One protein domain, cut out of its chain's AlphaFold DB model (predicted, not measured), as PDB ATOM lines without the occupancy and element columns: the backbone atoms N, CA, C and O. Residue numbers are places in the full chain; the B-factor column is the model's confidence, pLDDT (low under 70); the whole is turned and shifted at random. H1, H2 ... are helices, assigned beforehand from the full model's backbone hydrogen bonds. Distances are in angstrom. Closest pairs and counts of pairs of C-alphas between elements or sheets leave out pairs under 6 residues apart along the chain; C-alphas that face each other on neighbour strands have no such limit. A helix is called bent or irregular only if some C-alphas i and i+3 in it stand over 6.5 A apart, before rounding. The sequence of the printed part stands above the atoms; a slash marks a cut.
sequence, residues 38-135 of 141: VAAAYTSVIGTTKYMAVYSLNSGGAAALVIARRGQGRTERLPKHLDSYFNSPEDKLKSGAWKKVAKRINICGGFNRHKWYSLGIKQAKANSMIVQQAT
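This is residues 38 to 135 of the 141 residues of an uncharacterized protein of Scytonema hofmannii PCC 7110 (UniProt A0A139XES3). Look first at H1, the middle of a small body of short helices: H2 packs crosswise on it, H5 meets it near its first residues, and the short H6 packs on it with another stretch. H3 and H4 sit more loosely beside H5, and residues 127 to 135, which include H7, stick out from the body as an arm that makes the longest axis. The printed part has 98 residues with seven named helices, H1 to H7 in chain order, and no named strand; the class is all helix. It is compact, with a radius of gyration of the C-alphas of 14.6 A and spans of 45 by 31 by 25 A.

Find C-alpha 43 at (149.317, 170.784, 99.219); from there H1 runs over residues 43 to 55 for 15.3 A. It is irregular, with C-alphas 50 and 53 7.1 A apart. H2, residues 59 to 71, covers 18.5 A and ends at C-alpha 71, (146.007, 167.757, 110.729). H3 is residues 80 to 85, 10.2 A, and only just irregular: C-alphas 81 and 84 are 6.9 A apart. H4 is residues 89 to 92, 5.7 A; H5 is residues 97 to 105, 12.4 A; H6 is residues 115 to 118, 5.1 A. H7, residues 128 to 135, runs 10.4 A to C-alpha 135 at (127.130, 189.085, 113.200).

Start at H1, the hub, which touches three helices. It touches H2, about perpendicular at 76 degrees; their closest C-alphas, of Gly 47 and Ala 62, are 4.4 A apart. With residues 45 to 46 alone H1 touches H5, about perpendicular at 77 degrees, closest at the C-alphas of Val 45 and Ala 102, 6.1 A. With residues 48 to 53 alone it touches H6, closest at the C-alphas of Ala 53 and Tyr 117, 6.4 A. Move on to H5: H3 is close but not clearly touching, with the C-alphas of Tyr 85 and Val 101 closest at 7.1 A, and so is H4, with those of Asp 91 and Ala 97 at 6.3 A. H3 and H4 are near each other. H7 touches no helix. Every O i to N i+4 pair is within hydrogen-bond range in H2, H5 and H7, against 6 of 9 in H1 and 0 of 2 in H3, where 2 of 3 O i to N i+3 pairs are; H4 and H6 are too short for an i+4 pair.

Look at Asn 87 and Thr 135 for the two C-alphas farthest apart, 46.9 A. Without residues 127 to 135, which stand free, the body spans 32 by 29 by 29 A. The printed part has no cut, and no link is long. The mean pLDDT of the printed part is 72.0; it is under 70 in residues 90 to 95 and 105 to 135.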
ATOM      1  N   VAL A  38     152.571 166.977 109.708       92.75
ATOM      2  CA  VAL A  38     151.676 166.415 108.688       92.75
ATOM      3  C   VAL A  38     152.395 166.341 107.344       92.75
ATOM      4  O   VAL A  38     153.145 167.247 106.985       92.75
ATOM      5  N   ALA A  39     152.141 165.289 106.562       87.19
ATOM      6  CA  ALA A  39     152.690 165.163 105.214       87.19
ATOM      7  C   ALA A  39     152.253 166.339 104.318       87.19
ATOM      8  O   ALA A  39     151.060 166.563 104.097       87.19
ATOM      9  N   ALA A  40     153.219 167.054 103.739       85.56
ATOM     10  CA  ALA A  40     152.986 168.228 102.890       85.56
ATOM     11  C   ALA A  40     152.842 167.901 101.387       85.56
ATOM     12  O   ALA A  40     152.866 168.791 100.540       85.56
ATOM     13  N   ALA A  41     152.673 166.627 101.020       88.00
ATOM     14  CA  ALA A  41     152.631 166.209  99.619       88.00
ATOM     15  C   ALA A  41     151.470 166.871  98.851       88.00
ATOM     16  O   ALA A  41     150.319 166.783  99.278       88.00
ATOM     17  N   TYR A  42     151.759 167.508  97.714       87.06
ATOM     18  CA  TYR A  42     150.771 168.103  96.795       87.06
ATOM     19  C   TYR A  42     149.843 169.183  97.394       87.06
ATOM     20  O   TYR A  42     148.805 169.480  96.806       87.06
ATOM     21  N   THR A  43     150.182 169.795  98.534       90.81
ATOM     22  CA  THR A  43     149.317 170.784  99.219       90.81
ATOM     23  C   THR A  43     149.001 172.000  98.355       90.81
ATOM     24  O   THR A  43     147.860 172.448  98.331       90.81
ATOM     25  N   SER A  44     149.973 172.491  97.585       86.69
ATOM     26  CA  SER A  44     149.781 173.595  96.638       86.69
ATOM     27  C   SER A  44     148.830 173.232  95.494       86.69
ATOM     28  O   SER A  44     147.972 174.032  95.125       86.69
ATOM     29  N   VAL A  45     148.938 172.011  94.962       85.81
ATOM     30  CA  VAL A  45     148.107 171.507  93.854       85.81
ATOM     31  C   VAL A  45     146.662 171.338  94.305       85.81
ATOM     32  O   VAL A  45     145.736 171.803  93.642       85.81
ATOM     33  N   ILE A  46     146.472 170.723  95.470       87.25
ATOM     34  CA  ILE A  46     145.155 170.519  96.072       87.25
ATOM     35  C   ILE A  46     144.532 171.864  96.445       87.25
ATOM     36  O   ILE A  46     143.381 172.124  96.107       87.25
ATOM     37  N   GLY A  47     145.298 172.745  97.092       88.19
ATOM     38  CA  GLY A  47     144.835 174.072  97.483       88.19
ATOM     39  C   GLY A  47     144.377 174.890  96.279       88.19
ATOM     40  O   GLY A  47     143.270 175.424  96.287       88.19
ATOM     41  N   THR A  48     145.181 174.910  95.216       83.44
ATOM     42  CA  THR A  48     144.856 175.643  93.983       83.44
ATOM     43  C   THR A  48     143.603 175.107  93.305       83.44
ATOM     44  O   THR A  48     142.711 175.872  92.960       83.44
ATOM     45  N   THR A  49     143.503 173.788  93.160       81.88
ATOM     46  CA  THR A  49     142.394 173.160  92.425       81.88
ATOM     47  C   THR A  49     141.075 173.153  93.194       81.88
ATOM     48  O   THR A  49     140.011 173.210  92.582       81.88
ATOM     49  N   LYS A  50     141.119 173.058  94.528       84.25
ATOM     50  CA  LYS A  50     139.921 172.855  95.352       84.25
ATOM     51  C   LYS A  50     139.505 174.080  96.153       84.25
ATOM     52  O   LYS A  50     138.314 174.298  96.340       84.25
ATOM     53  N   TYR A  51     140.465 174.849  96.660       86.94
ATOM     54  CA  TYR A  51     140.211 175.819  97.724       86.94
ATOM     55  C   TYR A  51     140.423 177.271  97.321       86.94
ATOM     56  O   TYR A  51     139.736 178.130  97.865       86.94
ATOM     57  N   MET A  52     141.297 177.558  96.355       84.56
ATOM     58  CA  MET A  52     141.541 178.937  95.926       84.56
ATOM     59  C   MET A  52     140.273 179.614  95.402       84.56
ATOM     60  O   MET A  52     139.911 180.668  95.908       84.56
ATOM     61  N   ALA A  53     139.561 178.995  94.453       78.62
ATOM     62  CA  ALA A  53     138.341 179.582  93.893       78.62
ATOM     63  C   ALA A  53     137.172 179.601  94.898       78.62
ATOM     64  O   ALA A  53     136.411 180.559  94.942       78.62
ATOM     65  N   VAL A  54     137.047 178.556  95.725       82.94
ATOM     66  CA  VAL A  54     135.928 178.399  96.673       82.94
ATOM     67  C   VAL A  54     136.023 179.372  97.847       82.94
ATOM     68  O   VAL A  54     135.014 179.934  98.252       82.94
ATOM     69  N   TYR A  55     137.225 179.562  98.396       85.06
ATOM     70  CA  TYR A  55     137.454 180.399  99.579       85.06
ATOM     71  C   TYR A  55     138.137 181.732  99.253       85.06
ATOM     72  O   TYR A  55     138.532 182.447 100.169       85.06
ATOM     73  N   SER A  56     138.334 182.045  97.968       85.25
ATOM     74  CA  SER A  56     139.072 183.231  97.505       85.25
ATOM     75  C   SER A  56     140.443 183.389  98.183       85.25
ATOM     76  O   SER A  56     140.904 184.493  98.458       85.25
ATOM     77  N   LEU A  57     141.101 182.263  98.476       83.81
ATOM     78  CA  LEU A  57     142.390 182.234  99.160       83.81
ATOM     79  C   LEU A  57     143.537 182.399  98.175       83.81
ATOM     80  O   LEU A  57     143.480 181.930  97.036       83.81
ATOM     81  N   ASN A  58     144.638 182.968  98.665       85.75
ATOM     82  CA  ASN A  58     145.881 182.906  97.917       85.75
ATOM     83  C   ASN A  58     146.429 181.467  97.856       85.75
ATOM     84  O   ASN A  58     146.058 180.617  98.665       85.75
ATOM     85  N   SER A  59     147.345 181.175  96.928       82.38
ATOM     86  CA  SER A  59     147.879 179.811  96.765       82.38
ATOM     87  C   SER A  59     148.559 179.256  98.022       82.38
ATOM     88  O   SER A  59     148.486 178.055  98.280       82.38
ATOM     89  N   GLY A  60     149.212 180.117  98.810       87.94
ATOM     90  CA  GLY A  60     149.847 179.743 100.075       87.94
ATOM     91  C   GLY A  60     148.824 179.465 101.177       87.94
ATOM     92  O   GLY A  60     148.893 178.427 101.824       87.94
ATOM     93  N   GLY A  61     147.825 180.335 101.334       91.12
ATOM     94  CA  GLY A  61     146.724 180.171 102.282       91.12
ATOM     95  C   GLY A  61     145.871 178.947 101.963       91.12
ATOM     96  O   GLY A  61     145.518 178.181 102.856       91.12
ATOM     97  N   ALA A  62     145.626 178.683 100.679       90.69
ATOM     98  CA  ALA A  62     144.959 177.468 100.237       90.69
ATOM     99  C   ALA A  62     145.787 176.209 100.557       90.69
ATOM    100  O   ALA A  62     145.228 175.203 100.988       90.69
ATOM    101  N   ALA A  63     147.115 176.253 100.403       91.31
ATOM    102  CA  ALA A  63     147.989 175.148 100.806       91.31
ATOM    103  C   ALA A  63     148.015 174.954 102.333       91.31
ATOM    104  O   ALA A  63     147.970 173.816 102.804       91.31
ATOM    105  N   ALA A  64     148.030 176.046 103.104       94.19
ATOM    106  CA  ALA A  64     147.947 176.015 104.561       94.19
ATOM    107  C   ALA A  64     146.625 175.389 105.034       94.19
ATOM    108  O   ALA A  64     146.635 174.529 105.914       94.19
ATOM    109  N   LEU A  65     145.506 175.720 104.380       93.62
ATOM    110  CA  LEU A  65     144.208 175.098 104.645       93.62
ATOM    111  C   LEU A  65     144.250 173.576 104.434       93.62
ATOM    112  O   LEU A  65     143.721 172.826 105.254       93.62
ATOM    113  N   VAL A  66     144.915 173.097 103.378       93.94
ATOM    114  CA  VAL A  66     145.091 171.650 103.147       93.94
ATOM    115  C   VAL A  66     145.887 170.999 104.282       93.94
ATOM    116  O   VAL A  66     145.512 169.921 104.743       93.94
ATOM    117  N   ILE A  67     146.965 171.638 104.752       93.69
ATOM    118  CA  ILE A  67     147.776 171.128 105.871       93.69
ATOM    119  C   ILE A  67     146.933 171.051 107.147       93.69
ATOM    120  O   ILE A  67     146.910 170.003 107.792       93.69
ATOM    121  N   ALA A  68     146.181 172.107 107.462       94.06
ATOM    122  CA  ALA A  68     145.300 172.145 108.627       94.06
ATOM    123  C   ALA A  68     144.246 171.025 108.584       94.06
ATOM    124  O   ALA A  68     144.061 170.294 109.557       94.06
ATOM    125  N   ARG A  69     143.603 170.814 107.428       93.31
ATOM    126  CA  ARG A  69     142.600 169.751 107.245       93.31
ATOM    127  C   ARG A  69     143.187 168.351 107.391       93.31
ATOM    128  O   ARG A  69     142.565 167.489 108.008       93.31
ATOM    129  N   ARG A  70     144.395 168.128 106.880       93.12
ATOM    130  CA  ARG A  70     145.123 166.871 107.101       93.12
ATOM    131  C   ARG A  70     145.505 166.682 108.568       93.12
ATOM    132  O   ARG A  70     145.432 165.565 109.066       93.12
ATOM    133  N   GLY A  71     145.834 167.764 109.275       92.44
ATOM    134  CA  GLY A  71     146.007 167.757 110.729       92.44
ATOM    135  C   GLY A  71     144.758 167.271 111.472       92.44
ATOM    136  O   GLY A  71     144.880 166.568 112.470       92.44
ATOM    137  N   GLN A  72     143.566 167.531 110.936       91.94
ATOM    138  CA  GLN A  72     142.287 167.020 111.453       91.94
ATOM    139  C   GLN A  72     141.944 165.591 110.979       91.94
ATOM    140  O   GLN A  72     140.837 165.123 111.222       91.94
ATOM    141  N   GLY A  73     142.838 164.904 110.258       88.88
ATOM    142  CA  GLY A  73     142.590 163.554 109.732       88.88
ATOM    143  C   GLY A  73     141.725 163.505 108.467       88.88
ATOM    144  O   GLY A  73     141.278 162.433 108.068       88.88
ATOM    145  N   ARG A  74     141.477 164.644 107.804       86.50
ATOM    146  CA  ARG A  74     140.668 164.683 106.575       86.50
ATOM    147  C   ARG A  74     141.502 164.368 105.336       86.50
ATOM    148  O   ARG A  74     142.574 164.937 105.126       86.50
ATOM    149  N   THR A  75     140.964 163.507 104.475       82.69
ATOM    150  CA  THR A  75     141.548 163.180 103.171       82.69
ATOM    151  C   THR A  75     140.924 164.019 102.060       82.69
ATOM    152  O   THR A  75     139.738 164.357 102.063       82.69
ATOM    153  N   GLU A  76     141.751 164.406 101.091       84.19
ATOM    154  CA  GLU A  76     141.350 165.302 100.011       84.19
ATOM    155  C   GLU A  76     141.016 164.509  98.749       84.19
ATOM    156  O   GLU A  76     141.904 164.038  98.035       84.19
ATOM    157  N   ARG A  77     139.711 164.365  98.483       82.12
ATOM    158  CA  ARG A  77     139.185 163.737  97.266       82.12
ATOM    159  C   ARG A  77     139.292 164.671  96.062       82.12
ATOM    160  O   ARG A  77     139.133 165.889  96.189       82.12
ATOM    161  N   LEU A  78     139.504 164.064  94.898       82.12
ATOM    162  CA  LEU A  78     139.560 164.749  93.619       82.12
ATOM    163  C   LEU A  78     138.192 165.364  93.228       82.12
ATOM    164  O   LEU A  78     137.177 164.665  93.302       82.12
ATOM    165  N   PRO A  79     138.136 166.646  92.821       80.25
ATOM    166  CA  PRO A  79     136.930 167.263  92.265       80.25
ATOM    167  C   PRO A  79     136.493 166.639  90.930       80.25
ATOM    168  O   PRO A  79     137.337 166.322  90.097       80.25
ATOM    169  N   LYS A  80     135.175 166.579  90.675       79.31
ATOM    170  CA  LYS A  80     134.600 166.019  89.432       79.31
ATOM    171  C   LYS A  80     135.075 166.727  88.158       79.31
ATOM    172  O   LYS A  80     135.279 166.088  87.140       79.31
ATOM    173  N   HIS A  81     135.300 168.042  88.202       76.12
ATOM    174  CA  HIS A  81     135.780 168.785  87.029       76.12
ATOM    175  C   HIS A  81     137.209 168.392  86.610       76.12
ATOM    176  O   HIS A  81     137.621 168.703  85.497       76.12
ATOM    177  N   LEU A  82     137.964 167.711  87.485       74.81
ATOM    178  CA  LEU A  82     139.276 167.159  87.157       74.81
ATOM    179  C   LEU A  82     139.192 165.738  86.572       74.81
ATOM    180  O   LEU A  82     140.227 165.142  86.277       74.81
ATOM    181  N   ASP A  83     137.992 165.180  86.407       75.06
ATOM    182  CA  ASP A  83     137.820 163.827  85.878       75.06
ATOM    183  C   ASP A  83     138.339 163.695  84.442       75.06
ATOM    184  O   ASP A  83     138.875 162.647  84.096       75.06
ATOM    185  N   SER A  84     138.278 164.769  83.648       76.75
ATOM    186  CA  SER A  84     138.790 164.818  82.270       76.75
ATOM    187  C   SER A  84     140.307 164.622  82.156       76.75
ATOM    188  O   SER A  84     140.805 164.336  81.070       76.75
ATOM    189  N   TYR A  85     141.065 164.748  83.252       70.69
ATOM    190  CA  TYR A  85     142.518 164.534  83.252       70.69
ATOM    191  C   TYR A  85     142.926 163.055  83.362       70.69
ATOM    192  O   TYR A  85     144.124 162.754  83.297       70.69
ATOM    193  N   PHE A  86     141.969 162.144  83.558       77.12
ATOM    194  CA  PHE A  86     142.207 160.717  83.775       77.12
ATOM    195  C   PHE A  86     141.492 159.879  82.718       77.12
ATOM    196  O   PHE A  86     140.325 160.111  82.431       77.12
ATOM    197  N   ASN A  87     142.185 158.868  82.187       74.81
ATOM    198  CA  ASN A  87     141.630 157.981  81.161       74.81
ATOM    199  C   ASN A  87     140.679 156.921  81.755       74.81
ATOM    200  O   ASN A  87     139.730 156.528  81.089       74.81
ATOM    201  N   SER A  88     140.900 156.504  83.012       75.38
ATOM    202  CA  SER A  88     140.110 155.465  83.698       75.38
ATOM    203  C   SER A  88     139.709 155.875  85.130       75.38
ATOM    204  O   SER A  88     140.458 156.601  85.793       75.38
ATOM    205  N   PRO A  89     138.573 155.387  85.681       70.12
ATOM    206  CA  PRO A  89     138.142 155.682  87.056       70.12
ATOM    207  C   PRO A  89     139.103 155.179  88.145       70.12
ATOM    208  O   PRO A  89     139.303 155.853  89.156       70.12
ATOM    209  N   GLU A  90     139.739 154.028  87.927       68.94
ATOM    210  CA  GLU A  90     140.710 153.406  88.845       68.94
ATOM    211  C   GLU A  90     141.957 154.266  89.092       68.94
ATOM    212  O   GLU A  90     142.566 154.228  90.163       68.94
ATOM    213  N   ASP A  91     142.317 155.117  88.131       64.25
ATOM    214  CA  ASP A  91     143.460 156.012  88.243       64.25
ATOM    215  C   ASP A  91     143.248 157.144  89.257       64.25
ATOM    216  O   ASP A  91     144.228 157.735  89.722       64.25
ATOM    217  N   LYS A  92     141.989 157.427  89.616       62.84
ATOM    218  CA  LYS A  92     141.600 158.449  90.601       62.84
ATOM    219  C   LYS A  92     141.797 157.970  92.039       62.84
ATOM    220  O   LYS A  92     141.981 158.790  92.936       62.84
ATOM    221  N   LEU A  93     141.729 156.655  92.249       59.53
ATOM    222  CA  LEU A  93     141.791 156.007  93.564       59.53
ATOM    223  C   LEU A  93     143.230 155.687  93.990       59.53
ATOM    224  O   LEU A  93     143.511 155.548  95.177       59.53
ATOM    225  N   LYS A  94     144.159 155.607  93.031       65.25
ATOM    226  CA  LYS A  94     145.579 155.370  93.306       65.25
ATOM    227  C   LYS A  94     146.193 156.571  94.037       65.25
ATOM    228  O   LYS A  94     145.940 157.727  93.693       65.25
ATOM    229  N   SER A  95     147.113 156.300  94.964       66.00
ATOM    230  CA  SER A  95     147.868 157.308  95.737       66.00
ATOM    231  C   SER A  95     148.633 158.335  94.876       66.00
ATOM    232  O   SER A  95     149.038 159.387  95.368       66.00
ATOM    233  N   GLY A  96     148.790 158.074  93.573       75.31
ATOM    234  CA  GLY A  96     149.414 158.958  92.586       75.31
ATOM    235  C   GLY A  96     148.473 159.892  91.810       75.31
ATOM    236  O   GLY A  96     148.959 160.600  90.926       75.31
ATOM    237  N   ALA A  97     147.166 159.935  92.088       82.12
ATOM    238  CA  ALA A  97     146.232 160.782  91.329       82.12
ATOM    239  C   ALA A  97     146.641 162.269  91.348       82.12
ATOM    240  O   ALA A  97     146.789 162.905  90.301       82.12
ATOM    241  N   TRP A  98     146.968 162.799  92.531       83.94
ATOM    242  CA  TRP A  98     147.458 164.172  92.692       83.94
ATOM    243  C   TRP A  98     148.806 164.430  91.996       83.94
ATOM    244  O   TRP A  98     149.066 165.556  91.576       83.94
ATOM    245  N   LYS A  99     149.633 163.396  91.782       82.88
ATOM    246  CA  LYS A  99     150.878 163.483  90.997       82.88
ATOM    247  C   LYS A  99     150.594 163.698  89.510       82.88
ATOM    248  O   LYS A  99     151.247 164.532  88.883       82.88
ATOM    249  N   LYS A 100     149.629 162.961  88.944       81.19
ATOM    250  CA  LYS A 100     149.202 163.114  87.539       81.19
ATOM    251  C   LYS A 100     148.646 164.518  87.301       81.19
ATOM    252  O   LYS A 100     149.050 165.192  86.356       81.19
ATOM    253  N   VAL A 101     147.806 164.975  88.226       81.19
ATOM    254  CA  VAL A 101     147.227 166.324  88.243       81.19
ATOM    255  C   VAL A 101     148.331 167.382  88.322       81.19
ATOM    256  O   VAL A 101     148.392 168.257  87.467       81.19
ATOM    257  N   ALA A 102     149.293 167.244  89.237       79.75
ATOM    258  CA  ALA A 102     150.441 168.150  89.332       79.75
ATOM    259  C   ALA A 102     151.246 168.246  88.021       79.75
ATOM    260  O   ALA A 102     151.607 169.345  87.598       79.75
ATOM    261  N   LYS A 103     151.495 167.103  87.362       78.94
ATOM    262  CA  LYS A 103     152.228 167.036  86.087       78.94
ATOM    263  C   LYS A 103     151.467 167.737  84.957       78.94
ATOM    264  O   LYS A 103     152.077 168.460  84.179       78.94
ATOM    265  N   ARG A 104     150.150 167.534  84.871       74.12
ATOM    266  CA  ARG A 104     149.295 168.115  83.820       74.12
ATOM    267  C   ARG A 104     149.059 169.612  84.007       74.12
ATOM    268  O   ARG A 104     149.060 170.339  83.024       74.12
ATOM    269  N   ILE A 105     148.892 170.069  85.249       69.00
ATOM    270  CA  ILE A 105     148.671 171.491  85.544       69.00
ATOM    271  C   ILE A 105     149.987 172.291  85.432       69.00
ATOM    272  O   ILE A 105     149.955 173.507  85.404       69.00
ATOM    273  N   ASN A 106     151.156 171.649  85.300       62.47
ATOM    274  CA  ASN A 106     152.444 172.316  85.051       62.47
ATOM    275  C   ASN A 106     152.791 173.422  86.082       62.47
ATOM    276  O   ASN A 106     153.378 174.457  85.764       62.47
ATOM    277  N   ILE A 107     152.425 173.190  87.351       56.09
ATOM    278  CA  ILE A 107     152.540 174.159  88.462       56.09
ATOM    279  C   ILE A 107     154.003 174.550  88.747       56.09
ATOM    280  O   ILE A 107     154.268 175.622  89.285       56.09
ATOM    281  N   CYS A 108     154.959 173.699  88.368       46.78
ATOM    282  CA  CYS A 108     156.348 173.774  88.816       46.78
ATOM    283  C   CYS A 108     157.292 174.588  87.909       46.78
ATOM    284  O   CYS A 108     158.451 174.731  88.278       46.78
ATOM    285  N   GLY A 109     156.853 175.085  86.742       44.56
ATOM    286  CA  GLY A 109     157.790 175.671  85.762       44.56
ATOM    287  C   GLY A 109     157.278 176.785  84.845       44.56
ATOM    288  O   GLY A 109     158.079 177.376  84.136       44.56
ATOM    289  N   GLY A 110     155.983 177.113  84.851       48.75
ATOM    290  CA  GLY A 110     155.444 178.149  83.952       48.75
ATOM    291  C   GLY A 110     153.999 178.535  84.245       48.75
ATOM    292  O   GLY A 110     153.243 178.898  83.348       48.75
ATOM    293  N   PHE A 111     153.567 178.380  85.495       55.16
ATOM    294  CA  PHE A 111     152.157 178.459  85.834       55.16
ATOM    295  C   PHE A 111     151.708 179.894  86.101       55.16
ATOM    296  O   PHE A 111     152.115 180.496  87.096       55.16
ATOM    297  N   ASN A 112     150.811 180.430  85.269       57.56
ATOM    298  CA  ASN A 112     150.117 181.674  85.584       57.56
ATOM    299  C   ASN A 112     149.071 181.403  86.682       57.56
ATOM    300  O   ASN A 112     147.889 181.182  86.418       57.56
ATOM    301  N   ARG A 113     149.541 181.401  87.937       58.59
ATOM    302  CA  ARG A 113     148.747 181.204  89.163       58.59
ATOM    303  C   ARG A 113     147.564 182.176  89.248       58.59
ATOM    304  O   ARG A 113     146.569 181.855  89.889       58.59
ATOM    305  N   HIS A 114     147.657 183.322  88.566       58.81
ATOM    306  CA  HIS A 114     146.596 184.321  88.496       58.81
ATOM    307  C   HIS A 114     145.383 183.849  87.679       58.81
ATOM    308  O   HIS A 114     144.271 184.286  87.962       58.81
ATOM    309  N   LYS A 115     145.547 182.876  86.764       59.38
ATOM    310  CA  LYS A 115     144.442 182.307  85.969       59.38
ATOM    311  C   LYS A 115     143.375 181.608  86.824       59.38
ATOM    312  O   LYS A 115     142.218 181.566  86.433       59.38
ATOM    313  N   TRP A 116     143.724 181.101  88.009       58.34
ATOM    314  CA  TRP A 116     142.745 180.493  88.929       58.34
ATOM    315  C   TRP A 116     141.933 181.498  89.739       58.34
ATOM    316  O   TRP A 116     140.908 181.117  90.294       58.34
ATOM    317  N   TYR A 117     142.366 182.759  89.800       56.81
ATOM    318  CA  TYR A 117     141.546 183.833  90.364       56.81
ATOM    319  C   TYR A 117     140.597 184.411  89.309       56.81
ATOM    320  O   TYR A 117     139.532 184.901  89.662       56.81
ATOM    321  N   SER A 118     140.974 184.347  88.025       50.09
ATOM    322  CA  SER A 118     140.202 184.899  86.904       50.09
ATOM    323  C   SER A 118     139.322 183.889  86.165       50.09
ATOM    324  O   SER A 118     138.467 184.297  85.381       50.09
ATOM    325  N   LEU A 119     139.468 182.580  86.411       47.38
ATOM    326  CA  LEU A 119     138.475 181.595  85.984       47.38
ATOM    327  C   LEU A 119     137.177 181.875  86.743       47.38
ATOM    328  O   LEU A 119     137.058 181.539  87.918       47.38
ATOM    329  N   GLY A 120     136.225 182.489  86.037       46.19
ATOM    330  CA  GLY A 120     134.851 182.773  86.446       46.19
ATOM    331  C   GLY A 120     134.019 181.525  86.751       46.19
ATOM    332  O   GLY A 120     132.918 181.351  86.237       46.19
ATOM    333  N   ILE A 121     134.518 180.656  87.627       44.53
ATOM    334  CA  ILE A 121     133.664 179.841  88.473       44.53
ATOM    335  C   ILE A 121     132.987 180.879  89.357       44.53
ATOM    336  O   ILE A 121     133.658 181.460  90.209       44.53
ATOM    337  N   LYS A 122     131.709 181.187  89.075       40.97
ATOM    338  CA  LYS A 122     130.854 182.037  89.919       40.97
ATOM    339  C   LYS A 122     131.281 181.785  91.356       40.97
ATOM    340  O   LYS A 122     131.187 180.625  91.766       40.97
ATOM    341  N   GLN A 123     131.835 182.799  92.040       42.09
ATOM    342  CA  GLN A 123     132.185 182.709  93.458       42.09
ATOM    343  C   GLN A 123     131.072 181.894  94.093       42.09
ATOM    344  O   GLN A 123     129.905 182.287  93.977       42.09
ATOM    345  N   ALA A 124     131.387 180.691  94.593       42.09
ATOM    346  CA  ALA A 124     130.383 179.910  95.293       42.09
ATOM    347  C   ALA A 124     129.810 180.895  96.300       42.09
ATOM    348  O   ALA A 124     130.621 181.475  97.024       42.09
ATOM    349  N   LYS A 125     128.496 181.196  96.228       35.88
ATOM    350  CA  LYS A 125     127.861 182.166  97.127       35.88
ATOM    351  C   LYS A 125     128.429 181.828  98.490       35.88
ATOM    352  O   LYS A 125     128.172 180.726  98.982       35.88
ATOM    353  N   ALA A 126     129.289 182.701  99.026       39.03
ATOM    354  CA  ALA A 126     129.751 182.529 100.385       39.03
ATOM    355  C   ALA A 126     128.467 182.307 101.176       39.03
ATOM    356  O   ALA A 126     127.461 182.949 100.855       39.03
ATOM    357  N   ASN A 127     128.450 181.349 102.099       46.59
ATOM    358  CA  ASN A 127     127.318 181.189 102.999       46.59
ATOM    359  C   ASN A 127     127.209 182.489 103.809       46.59
ATOM    360  O   ASN A 127     127.680 182.575 104.940       46.59
ATOM    361  N   SER A 128     126.611 183.512 103.201       44.91
ATOM    362  CA  SER A 128     126.339 184.815 103.769       44.91
ATOM    363  C   SER A 128     125.448 184.620 104.978       44.91
ATOM    364  O   SER A 128     125.586 185.365 105.925       44.91
ATOM    365  N   MET A 129     124.657 183.541 105.009       36.53
ATOM    366  CA  MET A 129     123.855 183.142 106.157       36.53
ATOM    367  C   MET A 129     124.682 182.786 107.404       36.53
ATOM    368  O   MET A 129     124.272 183.156 108.495       36.53
ATOM    369  N   ILE A 130     125.855 182.143 107.285       43.22
ATOM    370  CA  ILE A 130     126.676 181.785 108.465       43.22
ATOM    371  C   ILE A 130     127.405 183.021 109.005       43.22
ATOM    372  O   ILE A 130     127.474 183.223 110.215       43.22
ATOM    373  N   VAL A 131     127.909 183.882 108.113       45.69
ATOM    374  CA  VAL A 131     128.544 185.151 108.512       45.69
ATOM    375  C   VAL A 131     127.500 186.132 109.065       45.69
ATOM    376  O   VAL A 131     127.763 186.763 110.081       45.69
ATOM    377  N   GLN A 132     126.297 186.193 108.478       43.00
ATOM    378  CA  GLN A 132     125.180 187.020 108.960       43.00
ATOM    379  C   GLN A 132     124.653 186.549 110.322       43.00
ATOM    380  O   GLN A 132     124.420 187.385 111.191       43.00
ATOM    381  N   GLN A 133     124.523 185.237 110.550       46.41
ATOM    382  CA  GLN A 133     124.131 184.686 111.857       46.41
ATOM    383  C   GLN A 133     125.184 184.964 112.940       46.41
ATOM    384  O   GLN A 133     124.831 185.295 114.070       46.41
ATOM    385  N   ALA A 134     126.475 184.904 112.596       47.09
ATOM    386  CA  ALA A 134     127.553 185.245 113.523       47.09
ATOM    387  C   ALA A 134     127.597 186.748 113.866       47.09
ATOM    388  O   ALA A 134     127.938 187.103 114.992       47.09
ATOM    389  N   THR A 135     127.230 187.637 112.933       53.38
ATOM    390  CA  THR A 135     127.130 189.085 113.200       53.38
ATOM    391  C   THR A 135     125.846 189.480 113.933       53.38
ATOM    392  O   THR A 135     125.892 190.385 114.760       53.38
TER     393      THR A 135